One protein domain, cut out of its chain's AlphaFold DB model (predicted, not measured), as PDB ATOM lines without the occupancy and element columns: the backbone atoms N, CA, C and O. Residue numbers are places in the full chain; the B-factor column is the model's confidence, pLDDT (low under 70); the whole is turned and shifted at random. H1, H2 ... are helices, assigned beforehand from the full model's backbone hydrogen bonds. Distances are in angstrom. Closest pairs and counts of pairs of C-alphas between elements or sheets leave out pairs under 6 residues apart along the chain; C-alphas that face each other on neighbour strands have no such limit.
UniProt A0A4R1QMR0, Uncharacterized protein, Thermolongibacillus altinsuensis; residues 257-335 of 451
ATOM      1  N   GLU A 257     -25.466 -10.979  53.018       90.31
ATOM      2  CA  GLU A 257     -25.608 -10.810  54.466       90.31
ATOM      3  C   GLU A 257     -26.898 -11.468  54.968       90.31
ATOM      4  O   GLU A 257     -26.925 -12.145  55.995       90.31
ATOM      5  N   ARG A 258     -27.985 -11.303  54.210       91.44
ATOM      6  CA  ARG A 258     -29.308 -11.762  54.622       91.44
ATOM      7  C   ARG A 258     -29.521 -13.265  54.452       91.44
ATOM      8  O   ARG A 258     -30.410 -13.820  55.097       91.44
ATOM      9  N   PHE A 259     -28.707 -13.926  53.638       94.75
ATOM     10  CA  PHE A 259     -28.721 -15.374  53.453       94.75
ATOM     11  C   PHE A 259     -27.356 -15.970  53.833       94.75
ATOM     12  O   PHE A 259     -26.593 -16.400  52.957       94.75
ATOM     13  N   PRO A 260     -27.018 -15.999  55.136       90.75
ATOM     14  CA  PRO A 260     -25.716 -16.461  55.602       90.75
ATOM     15  C   PRO A 260     -25.507 -17.946  55.284       90.75
ATOM     16  O   PRO A 260     -26.456 -18.728  55.210       90.75
ATOM     17  N   ASN A 261     -24.247 -18.359  55.123       91.75
ATOM     18  CA  ASN A 261     -23.852 -19.748  54.832       91.75
ATOM     19  C   ASN A 261     -24.467 -20.341  53.547       91.75
ATOM     20  O   ASN A 261     -24.541 -21.560  53.396       91.75
ATOM     21  N   SER A 262     -24.925 -19.496  52.625       94.56
ATOM     22  CA  SER A 262     -25.467 -19.926  51.336       94.56
ATOM     23  C   SER A 262     -24.356 -20.355  50.381       94.56
ATOM     24  O   SER A 262     -23.386 -19.626  50.173       94.56
ATOM     25  N   SER A 263     -24.524 -21.513  49.749       90.62
ATOM     26  CA  SER A 263     -23.585 -22.074  48.772       90.62
ATOM     27  C   SER A 263     -24.132 -21.904  47.354       90.62
ATOM     28  O   SER A 263     -24.552 -22.868  46.710       90.62
ATOM     29  N   LEU A 264     -24.189 -20.657  46.892       95.75
ATOM     30  CA  LEU A 264     -24.663 -20.307  45.553       95.75
ATOM     31  C   LEU A 264     -23.508 -19.807  44.686       95.75
ATOM     32  O   LEU A 264     -22.618 -19.105  45.169       95.75
ATOM     33  N   ASP A 265     -23.563 -20.132  43.397       95.69
ATOM     34  CA  ASP A 265     -22.622 -19.608  42.408       95.69
ATOM     35  C   ASP A 265     -22.807 -18.089  42.227       95.69
ATOM     36  O   ASP A 265     -23.911 -17.560  42.365       95.69
ATOM     37  N   GLU A 266     -21.751 -17.392  41.798       95.12
ATOM     38  CA  GLU A 266     -21.775 -15.939  41.554       95.12
ATOM     39  C   GLU A 266     -22.897 -15.484  40.608       95.12
ATOM     40  O   GLU A 266     -23.549 -14.473  40.865       95.12
ATOM     41  N   TRP A 267     -23.178 -16.249  39.548       95.88
ATOM     42  CA  TRP A 267     -24.232 -15.904  38.587       95.88
ATOM     43  C   TRP A 267     -25.637 -15.930  39.214       95.88
ATOM     44  O   TRP A 267     -26.516 -15.203  38.759       95.88
ATOM     45  N   ILE A 268     -25.851 -16.734  40.264       97.06
ATOM     46  CA  ILE A 268     -27.129 -16.785  40.984       97.06
ATOM     47  C   ILE A 268     -27.265 -15.545  41.863       97.06
ATOM     48  O   ILE A 268     -28.313 -14.909  41.857       97.06
ATOM     49  N   TRP A 269     -26.207 -15.145  42.574       96.88
ATOM     50  CA  TRP A 269     -26.227 -13.897  43.345       96.88
ATOM     51  C   TRP A 269     -26.489 -12.682  42.469       96.88
ATOM     52  O   TRP A 269     -27.256 -11.798  42.844       96.88
ATOM     53  N   GLU A 270     -25.873 -12.655  41.292       95.94
ATOM     54  CA  GLU A 270     -26.108 -11.620  40.299       95.94
ATOM     55  C   GLU A 270     -27.557 -11.627  39.798       95.94
ATOM     56  O   GLU A 270     -28.192 -10.577  39.773       95.94
ATOM     57  N   LEU A 271     -28.110 -12.802  39.478       96.44
ATOM     58  CA  LEU A 271     -29.515 -12.953  39.100       96.44
ATOM     59  C   LEU A 271     -30.461 -12.434  40.193       96.44
ATOM     60  O   LEU A 271     -31.365 -11.656  39.898       96.44
ATOM     61  N   LEU A 272     -30.251 -12.826  41.452       96.81
ATOM     62  CA  LEU A 272     -31.072 -12.376  42.579       96.81
ATOM     63  C   LEU A 272     -30.961 -10.859  42.789       96.81
ATOM     64  O   LEU A 272     -31.968 -10.185  43.005       96.81
ATOM     65  N   ALA A 273     -29.753 -10.300  42.668       95.50
ATOM     66  CA  ALA A 273     -29.545  -8.857  42.720       95.50
ATOM     67  C   ALA A 273     -30.304  -8.143  41.591       95.50
ATOM     68  O   ALA A 273     -30.959  -7.134  41.843       95.50
ATOM     69  N   SER A 274     -30.271  -8.693  40.378       95.00
ATOM     70  CA  SER A 274     -31.002  -8.198  39.211       95.00
ATOM     71  C   SER A 274     -32.519  -8.270  39.360       95.00
ATOM     72  O   SER A 274     -33.206  -7.315  39.001       95.00
ATOM     73  N   LEU A 275     -33.055  -9.350  39.935       94.00
ATOM     74  CA  LEU A 275     -34.478  -9.456  40.272       94.00
ATOM     75  C   LEU A 275     -34.880  -8.373  41.283       94.00
ATOM     76  O   LEU A 275     -35.876  -7.676  41.079       94.00
ATOM     77  N   MET A 276     -34.056  -8.155  42.312       92.81
ATOM     78  CA  MET A 276     -34.307  -7.136  43.330       92.81
ATOM     79  C   MET A 276     -34.235  -5.701  42.784       92.81
ATOM     80  O   MET A 276     -35.018  -4.835  43.184       92.81
ATOM     81  N   THR A 277     -33.269  -5.407  41.912       92.38
ATOM     82  CA  THR A 277     -33.065  -4.062  41.346       92.38
ATOM     83  C   THR A 277     -33.899  -3.808  40.096       92.38
ATOM     84  O   THR A 277     -34.012  -2.653  39.679       92.38
ATOM     85  N   LYS A 278     -34.483  -4.862  39.509       90.94
ATOM     86  CA  LYS A 278     -35.126  -4.867  38.188       90.94
ATOM     87  C   LYS A 278     -34.177  -4.396  37.077       90.94
ATOM     88  O   LYS A 278     -34.593  -3.707  36.148       90.94
ATOM     89  N   GLN A 279     -32.891  -4.728  37.197       91.94
ATOM     90  CA  GLN A 279     -31.854  -4.393  36.218       91.94
ATOM     91  C   GLN A 279     -31.330  -5.655  35.545       91.94
ATOM     92  O   GLN A 279     -31.212  -6.700  36.179       91.94
ATOM     93  N   LEU A 280     -30.977  -5.549  34.265       92.12
ATOM     94  CA  LEU A 280     -30.377  -6.662  33.536       92.12
ATOM     95  C   LEU A 280     -29.037  -7.071  34.171       92.12
ATOM     96  O   LEU A 280     -28.220  -6.188  34.450       92.12
ATOM     97  N   PRO A 281     -28.787  -8.379  34.352       93.12
ATOM     98  CA  PRO A 281     -27.480  -8.870  34.767       93.12
ATOM     99  C   PRO A 281     -26.390  -8.529  33.744       93.12
ATOM    100  O   PRO A 281     -26.651  -8.440  32.538       93.12
ATOM    101  N   ALA A 282     -25.158  -8.381  34.221       90.25
ATOM    102  CA  ALA A 282     -23.981  -8.139  33.399       90.25
ATOM    103  C   ALA A 282     -23.412  -9.442  32.811       90.25
ATOM    104  O   ALA A 282     -23.016  -9.461  31.644       90.25
ATOM    105  N   SER A 283     -23.370 -10.535  33.582       93.38
ATOM    106  CA  SER A 283     -22.855 -11.810  33.083       93.38
ATOM    107  C   SER A 283     -23.828 -12.470  32.110       93.38
ATOM    108  O   SER A 283     -25.046 -12.481  32.301       93.38
ATOM    109  N   ALA A 284     -23.279 -13.078  31.054       94.31
ATOM    110  CA  ALA A 284     -24.073 -13.749  30.029       94.31
ATOM    111  C   ALA A 284     -24.976 -14.845  30.619       94.31
ATOM    112  O   ALA A 284     -26.127 -14.981  30.213       94.31
ATOM    113  N   LYS A 285     -24.468 -15.584  31.612       94.44
ATOM    114  CA  LYS A 285     -25.200 -16.672  32.263       94.44
ATOM    115  C   LYS A 285     -26.362 -16.162  33.113       94.44
ATOM    116  O   LYS A 285     -27.482 -16.632  32.938       94.44
ATOM    117  N   ALA A 286     -26.124 -15.179  33.984       95.56
ATOM    118  CA  ALA A 286     -27.198 -14.587  34.778       95.56
ATOM    119  C   ALA A 286     -28.249 -13.929  33.875       95.56
ATOM    120  O   ALA A 286     -29.441 -14.059  34.129       95.56
ATOM    121  N   LYS A 287     -27.824 -13.280  32.782       95.50
ATOM    122  CA  LYS A 287     -28.722 -12.662  31.801       95.50
ATOM    123  C   LYS A 287     -29.602 -13.683  31.079       95.50
ATOM    124  O   LYS A 287     -30.793 -13.433  30.924       95.50
ATOM    125  N   ALA A 288     -29.037 -14.815  30.656       94.00
ATOM    126  CA  ALA A 288     -29.810 -15.902  30.056       94.00
ATOM    127  C   ALA A 288     -30.867 -16.427  31.038       94.00
ATOM    128  O   ALA A 288     -32.041 -16.469  30.694       94.00
ATOM    129  N   ALA A 289     -30.469 -16.700  32.285       95.50
ATOM    130  CA  ALA A 289     -31.390 -17.167  33.317       95.50
ATOM    131  C   ALA A 289     -32.481 -16.138  33.669       95.50
ATOM    132  O   ALA A 289     -33.636 -16.497  33.876       95.50
ATOM    133  N   PHE A 290     -32.130 -14.852  33.719       94.81
ATOM    134  CA  PHE A 290     -33.084 -13.771  33.957       94.81
ATOM    135  C   PHE A 290     -34.130 -13.689  32.844       94.81
ATOM    136  O   PHE A 290     -35.319 -13.586  33.134       94.81
ATOM    137  N   ASN A 291     -33.695 -13.772  31.585       92.56
ATOM    138  CA  ASN A 291     -34.604 -13.782  30.444       92.56
ATOM    139  C   ASN A 291     -35.517 -15.010  30.472       92.56
ATOM    140  O   ASN A 291     -36.718 -14.850  30.316       92.56
ATOM    141  N   GLU A 292     -34.961 -16.194  30.736       91.69
ATOM    142  CA  GLU A 292     -35.714 -17.450  30.815       91.69
ATOM    143  C   GLU A 292     -36.832 -17.383  31.869       91.69
ATOM    144  O   GLU A 292     -37.974 -17.765  31.610       91.69
ATOM    145  N   LEU A 293     -36.530 -16.831  33.050       93.56
ATOM    146  CA  LEU A 293     -37.529 -16.600  34.095       93.56
ATOM    147  C   LEU A 293     -38.594 -15.594  33.646       93.56
ATOM    148  O   LEU A 293     -39.775 -15.826  33.873       93.56
ATOM    149  N   GLN A 294     -38.200 -14.494  32.994       90.88
ATOM    150  CA  GLN A 294     -39.141 -13.473  32.518       90.88
ATOM    151  C   GLN A 294     -40.039 -13.940  31.371       90.88
ATOM    152  O   GLN A 294     -41.144 -13.422  31.228       90.88
ATOM    153  N   THR A 295     -39.571 -14.862  30.531       88.38
ATOM    154  CA  THR A 295     -40.367 -15.404  29.421       88.38
ATOM    155  C   THR A 295     -41.285 -16.532  29.861       88.38
ATOM    156  O   THR A 295     -42.340 -16.714  29.259       88.38
ATOM    157  N   THR A 296     -40.887 -17.294  30.881       88.00
ATOM    158  CA  THR A 296     -41.626 -18.483  31.330       88.00
ATOM    159  C   THR A 296     -42.647 -18.160  32.413       88.00
ATOM    160  O   THR A 296     -43.732 -18.737  32.409       88.00
ATOM    161  N   LEU A 297     -42.306 -17.254  33.334       89.81
ATOM    162  CA  LEU A 297     -43.167 -16.873  34.448       89.81
ATOM    163  C   LEU A 297     -43.964 -15.611  34.123       89.81
ATOM    164  O   LEU A 297     -43.464 -14.658  33.521       89.81
ATOM    165  N   THR A 298     -45.192 -15.557  34.619       91.44
ATOM    166  CA  THR A 298     -45.978 -14.327  34.686       91.44
ATOM    167  C   THR A 298     -45.352 -13.327  35.665       91.44
ATOM    168  O   THR A 298     -44.546 -13.668  36.534       91.44
ATOM    169  N   ALA A 299     -45.752 -12.054  35.574       92.00
ATOM    170  CA  ALA A 299     -45.293 -11.031  36.516       92.00
ATOM    171  C   ALA A 299     -45.680 -11.348  37.977       92.00
ATOM    172  O   ALA A 299     -44.944 -10.998  38.901       92.00
ATOM    173  N   GLU A 300     -46.820 -12.012  38.178       94.00
ATOM    174  CA  GLU A 300     -47.340 -12.424  39.485       94.00
ATOM    175  C   GLU A 300     -46.548 -13.601  40.062       94.00
ATOM    176  O   GLU A 300     -46.182 -13.578  41.240       94.00
ATOM    177  N   GLU A 301     -46.201 -14.584  39.230       94.56
ATOM    178  CA  GLU A 301     -45.322 -15.697  39.602       94.56
ATOM    179  C   GLU A 301     -43.912 -15.199  39.917       94.56
ATOM    180  O   GLU A 301     -43.371 -15.524  40.969       94.56
ATOM    181  N   LEU A 302     -43.326 -14.329  39.087       94.69
ATOM    182  CA  LEU A 302     -42.000 -13.771  39.360       94.69
ATOM    183  C   LEU A 302     -41.979 -12.959  40.667       94.69
ATOM    184  O   LEU A 302     -41.014 -13.022  41.432       94.69
ATOM    185  N   HIS A 303     -43.053 -12.212  40.948       94.56
ATOM    186  CA  HIS A 303     -43.206 -11.502  42.216       94.56
ATOM    187  C   HIS A 303     -43.336 -12.465  43.403       94.56
ATOM    188  O   HIS A 303     -42.700 -12.247  44.434       94.56
ATOM    189  N   SER A 304     -44.119 -13.534  43.254       96.62
ATOM    190  CA  SER A 304     -44.308 -14.559  44.285       96.62
ATOM    191  C   SER A 304     -43.013 -15.324  44.563       96.62
ATOM    192  O   SER A 304     -42.642 -15.488  45.721       96.62
ATOM    193  N   PHE A 305     -42.264 -15.676  43.517       97.06
ATOM    194  CA  PHE A 305     -40.932 -16.272  43.613       97.06
ATOM    195  C   PHE A 305     -39.977 -15.390  44.420       97.06
ATOM    196  O   PHE A 305     -39.353 -15.854  45.374       97.06
ATOM    197  N   TRP A 306     -39.912 -14.096  44.096       95.81
ATOM    198  CA  TRP A 306     -39.088 -13.152  44.851       95.81
ATOM    199  C   TRP A 306     -39.518 -13.042  46.319       95.81
ATOM    200  O   TRP A 306     -38.681 -13.097  47.221       95.81
ATOM    201  N   LYS A 307     -40.825 -12.934  46.568       95.50
ATOM    202  CA  LYS A 307     -41.384 -12.812  47.918       95.50
ATOM    203  C   LYS A 307     -41.088 -14.041  48.778       95.50
ATOM    204  O   LYS A 307     -40.747 -13.899  49.949       95.50
ATOM    205  N   GLU A 308     -41.176 -15.241  48.211       96.75
ATOM    206  CA  GLU A 308     -40.835 -16.466  48.933       96.75
ATOM    207  C   GLU A 308     -39.349 -16.528  49.292       96.75
ATOM    208  O   GLU A 308     -39.014 -16.923  50.408       96.75
ATOM    209  N   ILE A 309     -38.456 -16.049  48.419       96.12
ATOM    210  CA  ILE A 309     -37.035 -15.892  48.762       96.12
ATOM    211  C   ILE A 309     -36.876 -14.908  49.930       96.12
ATOM    212  O   ILE A 309     -36.199 -15.224  50.910       96.12
ATOM    213  N   GLU A 310     -37.534 -13.746  49.881       92.81
ATOM    214  CA  GLU A 310     -37.510 -12.757  50.970       92.81
ATOM    215  C   GLU A 310     -38.062 -13.305  52.297       92.81
ATOM    216  O   GLU A 310     -37.567 -12.954  53.367       92.81
ATOM    217  N   ASN A 311     -39.025 -14.224  52.266       94.75
ATOM    218  CA  ASN A 311     -39.556 -14.853  53.476       94.75
ATOM    219  C   ASN A 311     -38.563 -15.829  54.141       94.75
ATOM    220  O   ASN A 311     -38.752 -16.201  55.300       94.75
ATOM    221  N   LYS A 312     -37.498 -16.254  53.445       93.88
ATOM    222  CA  LYS A 312     -36.451 -17.148  53.981       93.88
ATOM    223  C   LYS A 312     -35.223 -16.408  54.516       93.88
ATOM    224  O   LYS A 312     -34.203 -17.038  54.792       93.88
ATOM    225  N   GLN A 313     -35.287 -15.086  54.656       90.31
ATOM    226  CA  GLN A 313     -34.187 -14.294  55.208       90.31
ATOM    227  C   GLN A 313     -33.704 -14.838  56.567       90.31
ATOM    228  O   GLN A 313     -34.493 -15.268  57.407       90.31
ATOM    229  N   GLY A 314     -32.388 -14.814  56.783       89.62
ATOM    230  CA  GLY A 314     -31.716 -15.413  57.939       89.62
ATOM    231  C   GLY A 314     -31.410 -16.907  57.787       89.62
ATOM    232  O   GLY A 314     -30.735 -17.475  58.642       89.62
ATOM    233  N   GLN A 315     -31.865 -17.548  56.707       93.88
ATOM    234  CA  GLN A 315     -31.567 -18.946  56.394       93.88
ATOM    235  C   GLN A 315     -30.557 -19.045  55.246       93.88
ATOM    236  O   GLN A 315     -30.427 -18.131  54.435       93.88
ATOM    237  N   SER A 316     -29.868 -20.182  55.137       94.62
ATOM    238  CA  SER A 316     -29.039 -20.461  53.965       94.62
ATOM    239  C   SER A 316     -29.902 -20.778  52.743       94.62
ATOM    240  O   SER A 316     -30.875 -21.536  52.828       94.62
ATOM    241  N   LEU A 317     -29.517 -20.247  51.590       95.94
ATOM    242  CA  LEU A 317     -30.037 -20.619  50.282       95.94
ATOM    243  C   LEU A 317     -29.121 -21.657  49.625       95.94
ATOM    244  O   LEU A 317     -27.897 -21.625  49.768       95.94
ATOM    245  N   SER A 318     -29.736 -22.566  48.876       96.81
ATOM    246  CA  SER A 318     -29.062 -23.527  48.003       96.81
ATOM    247  C   SER A 318     -29.795 -23.591  46.664       96.81
ATOM    248  O   SER A 318     -30.920 -23.096  46.552       96.81
ATOM    249  N   LYS A 319     -29.169 -24.192  45.650       97.38
ATOM    250  CA  LYS A 319     -29.775 -24.358  44.320       97.38
ATOM    251  C   LYS A 319     -31.085 -25.144  44.404       97.38
ATOM    252  O   LYS A 319     -32.088 -24.715  43.856       97.38
ATOM    253  N   GLU A 320     -31.099 -26.209  45.198       96.38
ATOM    254  CA  GLU A 320     -32.262 -27.072  45.425       96.38
ATOM    255  C   GLU A 320     -33.407 -26.311  46.102       96.38
ATOM    256  O   GLU A 320     -34.567 -26.496  45.751       96.38
ATOM    257  N   LYS A 321     -33.097 -25.422  47.060       96.38
ATOM    258  CA  LYS A 321     -34.120 -24.573  47.689       96.38
ATOM    259  C   LYS A 321     -34.721 -23.590  46.694       96.38
ATOM    260  O   LYS A 321     -35.925 -23.374  46.726       96.38
ATOM    261  N   LEU A 322     -33.899 -22.990  45.834       97.56
ATOM    262  CA  LEU A 322     -34.390 -22.083  44.796       97.56
ATOM    263  C   LEU A 322     -35.264 -22.824  43.779       97.56
ATOM    264  O   LEU A 322     -36.311 -22.306  43.408       97.56
ATOM    265  N   ASP A 323     -34.874 -24.039  43.390       97.38
ATOM    266  CA  ASP A 323     -35.665 -24.909  42.517       97.38
ATOM    267  C   ASP A 323     -37.005 -25.303  43.151       97.38
ATOM    268  O   ASP A 323     -38.037 -25.230  42.491       97.38
ATOM    269  N   HIS A 324     -37.016 -25.642  44.443       96.06
ATOM    270  CA  HIS A 324     -38.249 -25.935  45.177       96.06
ATOM    271  C   HIS A 324     -39.172 -24.715  45.251       96.06
ATOM    272  O   HIS A 324     -40.350 -24.822  44.935       96.06
ATOM    273  N   ILE A 325     -38.645 -23.541  45.622       96.75
ATOM    274  CA  ILE A 325     -39.439 -22.302  45.691       96.75
ATOM    275  C   ILE A 325     -40.015 -21.960  44.311       96.75
ATOM    276  O   ILE A 325     -41.177 -21.579  44.195       96.75
ATOM    277  N   LEU A 326     -39.210 -22.097  43.256       96.19
ATOM    278  CA  LEU A 326     -39.649 -21.853  41.885       96.19
ATOM    279  C   LEU A 326     -40.728 -22.855  41.449       96.19
ATOM    280  O   LEU A 326     -41.709 -22.469  40.817       96.19
ATOM    281  N   GLY A 327     -40.555 -24.124  41.815       94.19
ATOM    282  CA  GLY A 327     -41.517 -25.192  41.586       94.19
ATOM    283  C   GLY A 327     -42.863 -24.947  42.267       94.19
ATOM    284  O   GLY A 327     -43.895 -24.998  41.599       94.19
ATOM    285  N   ASP A 328     -42.853 -24.593  43.554       93.19
ATOM    286  CA  ASP A 328     -44.061 -24.298  44.339       93.19
ATOM    287  C   ASP A 328     -44.883 -23.162  43.720       93.19
ATOM    288  O   ASP A 328     -46.109 -23.234  43.652       93.19
ATOM    289  N   VAL A 329     -44.201 -22.109  43.257       93.00
ATOM    290  CA  VAL A 329     -44.843 -20.937  42.649       93.00
ATOM    291  C   VAL A 329     -45.491 -21.281  41.312       93.00
ATOM    292  O   VAL A 329     -46.585 -20.799  41.032       93.00
ATOM    293  N   TYR A 330     -44.832 -22.106  40.498       89.50
ATOM    294  CA  TYR A 330     -45.339 -22.495  39.181       89.50
ATOM    295  C   TYR A 330     -46.347 -23.661  39.237       89.50
ATOM    296  O   TYR A 330     -47.149 -23.837  38.324       89.50
ATOM    297  N   GLY A 331     -46.318 -24.479  40.295       86.56
ATOM    298  CA  GLY A 331     -47.159 -25.671  40.445       86.56
ATOM    299  C   GLY A 331     -46.537 -26.957  39.884       86.56
ATOM    300  O   GLY A 331     -47.235 -27.786  39.298       86.56
ATOM    301  N   GLY A 332     -45.224 -27.141  40.042       88.50
ATOM    302  CA  GLY A 332     -44.513 -28.348  39.616       88.50
ATOM    303  C   GLY A 332     -43.118 -28.464  40.227       88.50
ATOM    304  O   GLY A 332     -42.781 -27.772  41.172       88.50
ATOM    305  N   ASN A 333     -42.278 -29.328  39.667       92.50
ATOM    306  CA  ASN A 333     -40.886 -29.499  40.091       92.50
ATOM    307  C   ASN A 333     -39.923 -29.071  38.987       92.50
ATOM    308  O   ASN A 333     -40.132 -29.423  37.826       92.50
ATOM    309  N   THR A 334     -38.836 -28.394  39.343       94.19
ATOM    310  CA  THR A 334     -37.772 -27.989  38.414       94.19
ATOM    311  C   THR A 334     -36.396 -28.312  38.992       94.19
ATOM    312  O   THR A 334     -36.250 -28.532  40.191       94.19
ATOM    313  N   THR A 335     -35.399 -28.387  38.120       93.81
ATOM    314  CA  THR A 335     -33.975 -28.545  38.452       93.81
ATOM    315  C   THR A 335     -33.143 -27.414  37.854       93.81
ATOM    316  O   THR A 335     -31.937 -27.555  37.685       93.81
TER     317      THR A 335
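Overview. This is residues 257 to 335 of the 451 residues of an uncharacterized protein of Thermolongibacillus altinsuensis (UniProt A0A4R1QMR0). Two pairs of short helices, H1 with H2 and H3 with H4, make this domain; H1 and H2 open from each other as a V, while H3 and H4 form a helical hairpin whose helices cross at a slant. A tight turn joins the pairs where H2 ends and H3 begins, H4 keeps away from the first pair on one side of H3, and residues 257 to 265 and the link from H3 to H4 run along the side away from H2. The printed part has 79 residues with four named helices, in the order H1, H2, H3, H4, and no named strand; the class is all helix. The whole is compact, with a radius of gyration of the C-alphas of 11.8 A, and rounded, spanning 30 by 30 by 21 A.

Arrangement. Start with H3, residues 299 to 311, which with H2, residues 284 to 296, is the longest helix at 13 residues. Look at Phe 305 in H3 and Leu 326 in H4, residues 319 to 330: their C-alphas are the closest of the two helices, 6.0 A apart. H3 and H4 touch and form a helical hairpin, running opposite ways at a steep tilt of 44 degrees. H2 and H3 are close but not clearly touching, with the C-alphas of Gln 294 and Leu 302 the closest at 7.4 A, and run opposite ways at a steep tilt of 61 degrees. Now find H1, residues 266 to 277. H1 and H2 touch, H2 with residues 285 to 290 alone; the closest C-alphas, those of Trp 267 and Ala 286, are 5.0 A apart. They run the same way at a steep tilt of 51 degrees. H1 and H3 are close but not clearly touching, with the C-alphas of Leu 275 and Trp 306 the closest at 7.5 A. Their lines stand opposite ways at a steep tilt of 68 degrees, only just short of about perpendicular. H4 is apart from H1 and from H2. In H1, H2, H3 and H4 every O i to N i+4 pair is within hydrogen-bond range.

Along the chain. Find C-alpha 299 at (-45.293, -11.031, 36.516); from there H3 runs 18.3 A to C-alpha 311. H2 runs 18.2 A from C-alpha 284 to C-alpha 296. H1 begins at C-alpha 266, at (-21.775, -15.939, 41.554), and measures 16.4 A to C-alpha 277. H4 measures 16.5 A and ends at C-alpha 330, at (-45.339, -22.495, 39.181).

Size, cuts and confidence. The two C-alphas farthest apart, those of Asn 261 and Thr 295, are 30.6 A from each other. The printed part has no cut. The link from H2 to H3 is tight, those from H1 to H2 and from H3 to H4 are short, and no link is long. The mean pLDDT of the printed part is 93.8, and no printed residue is under 70.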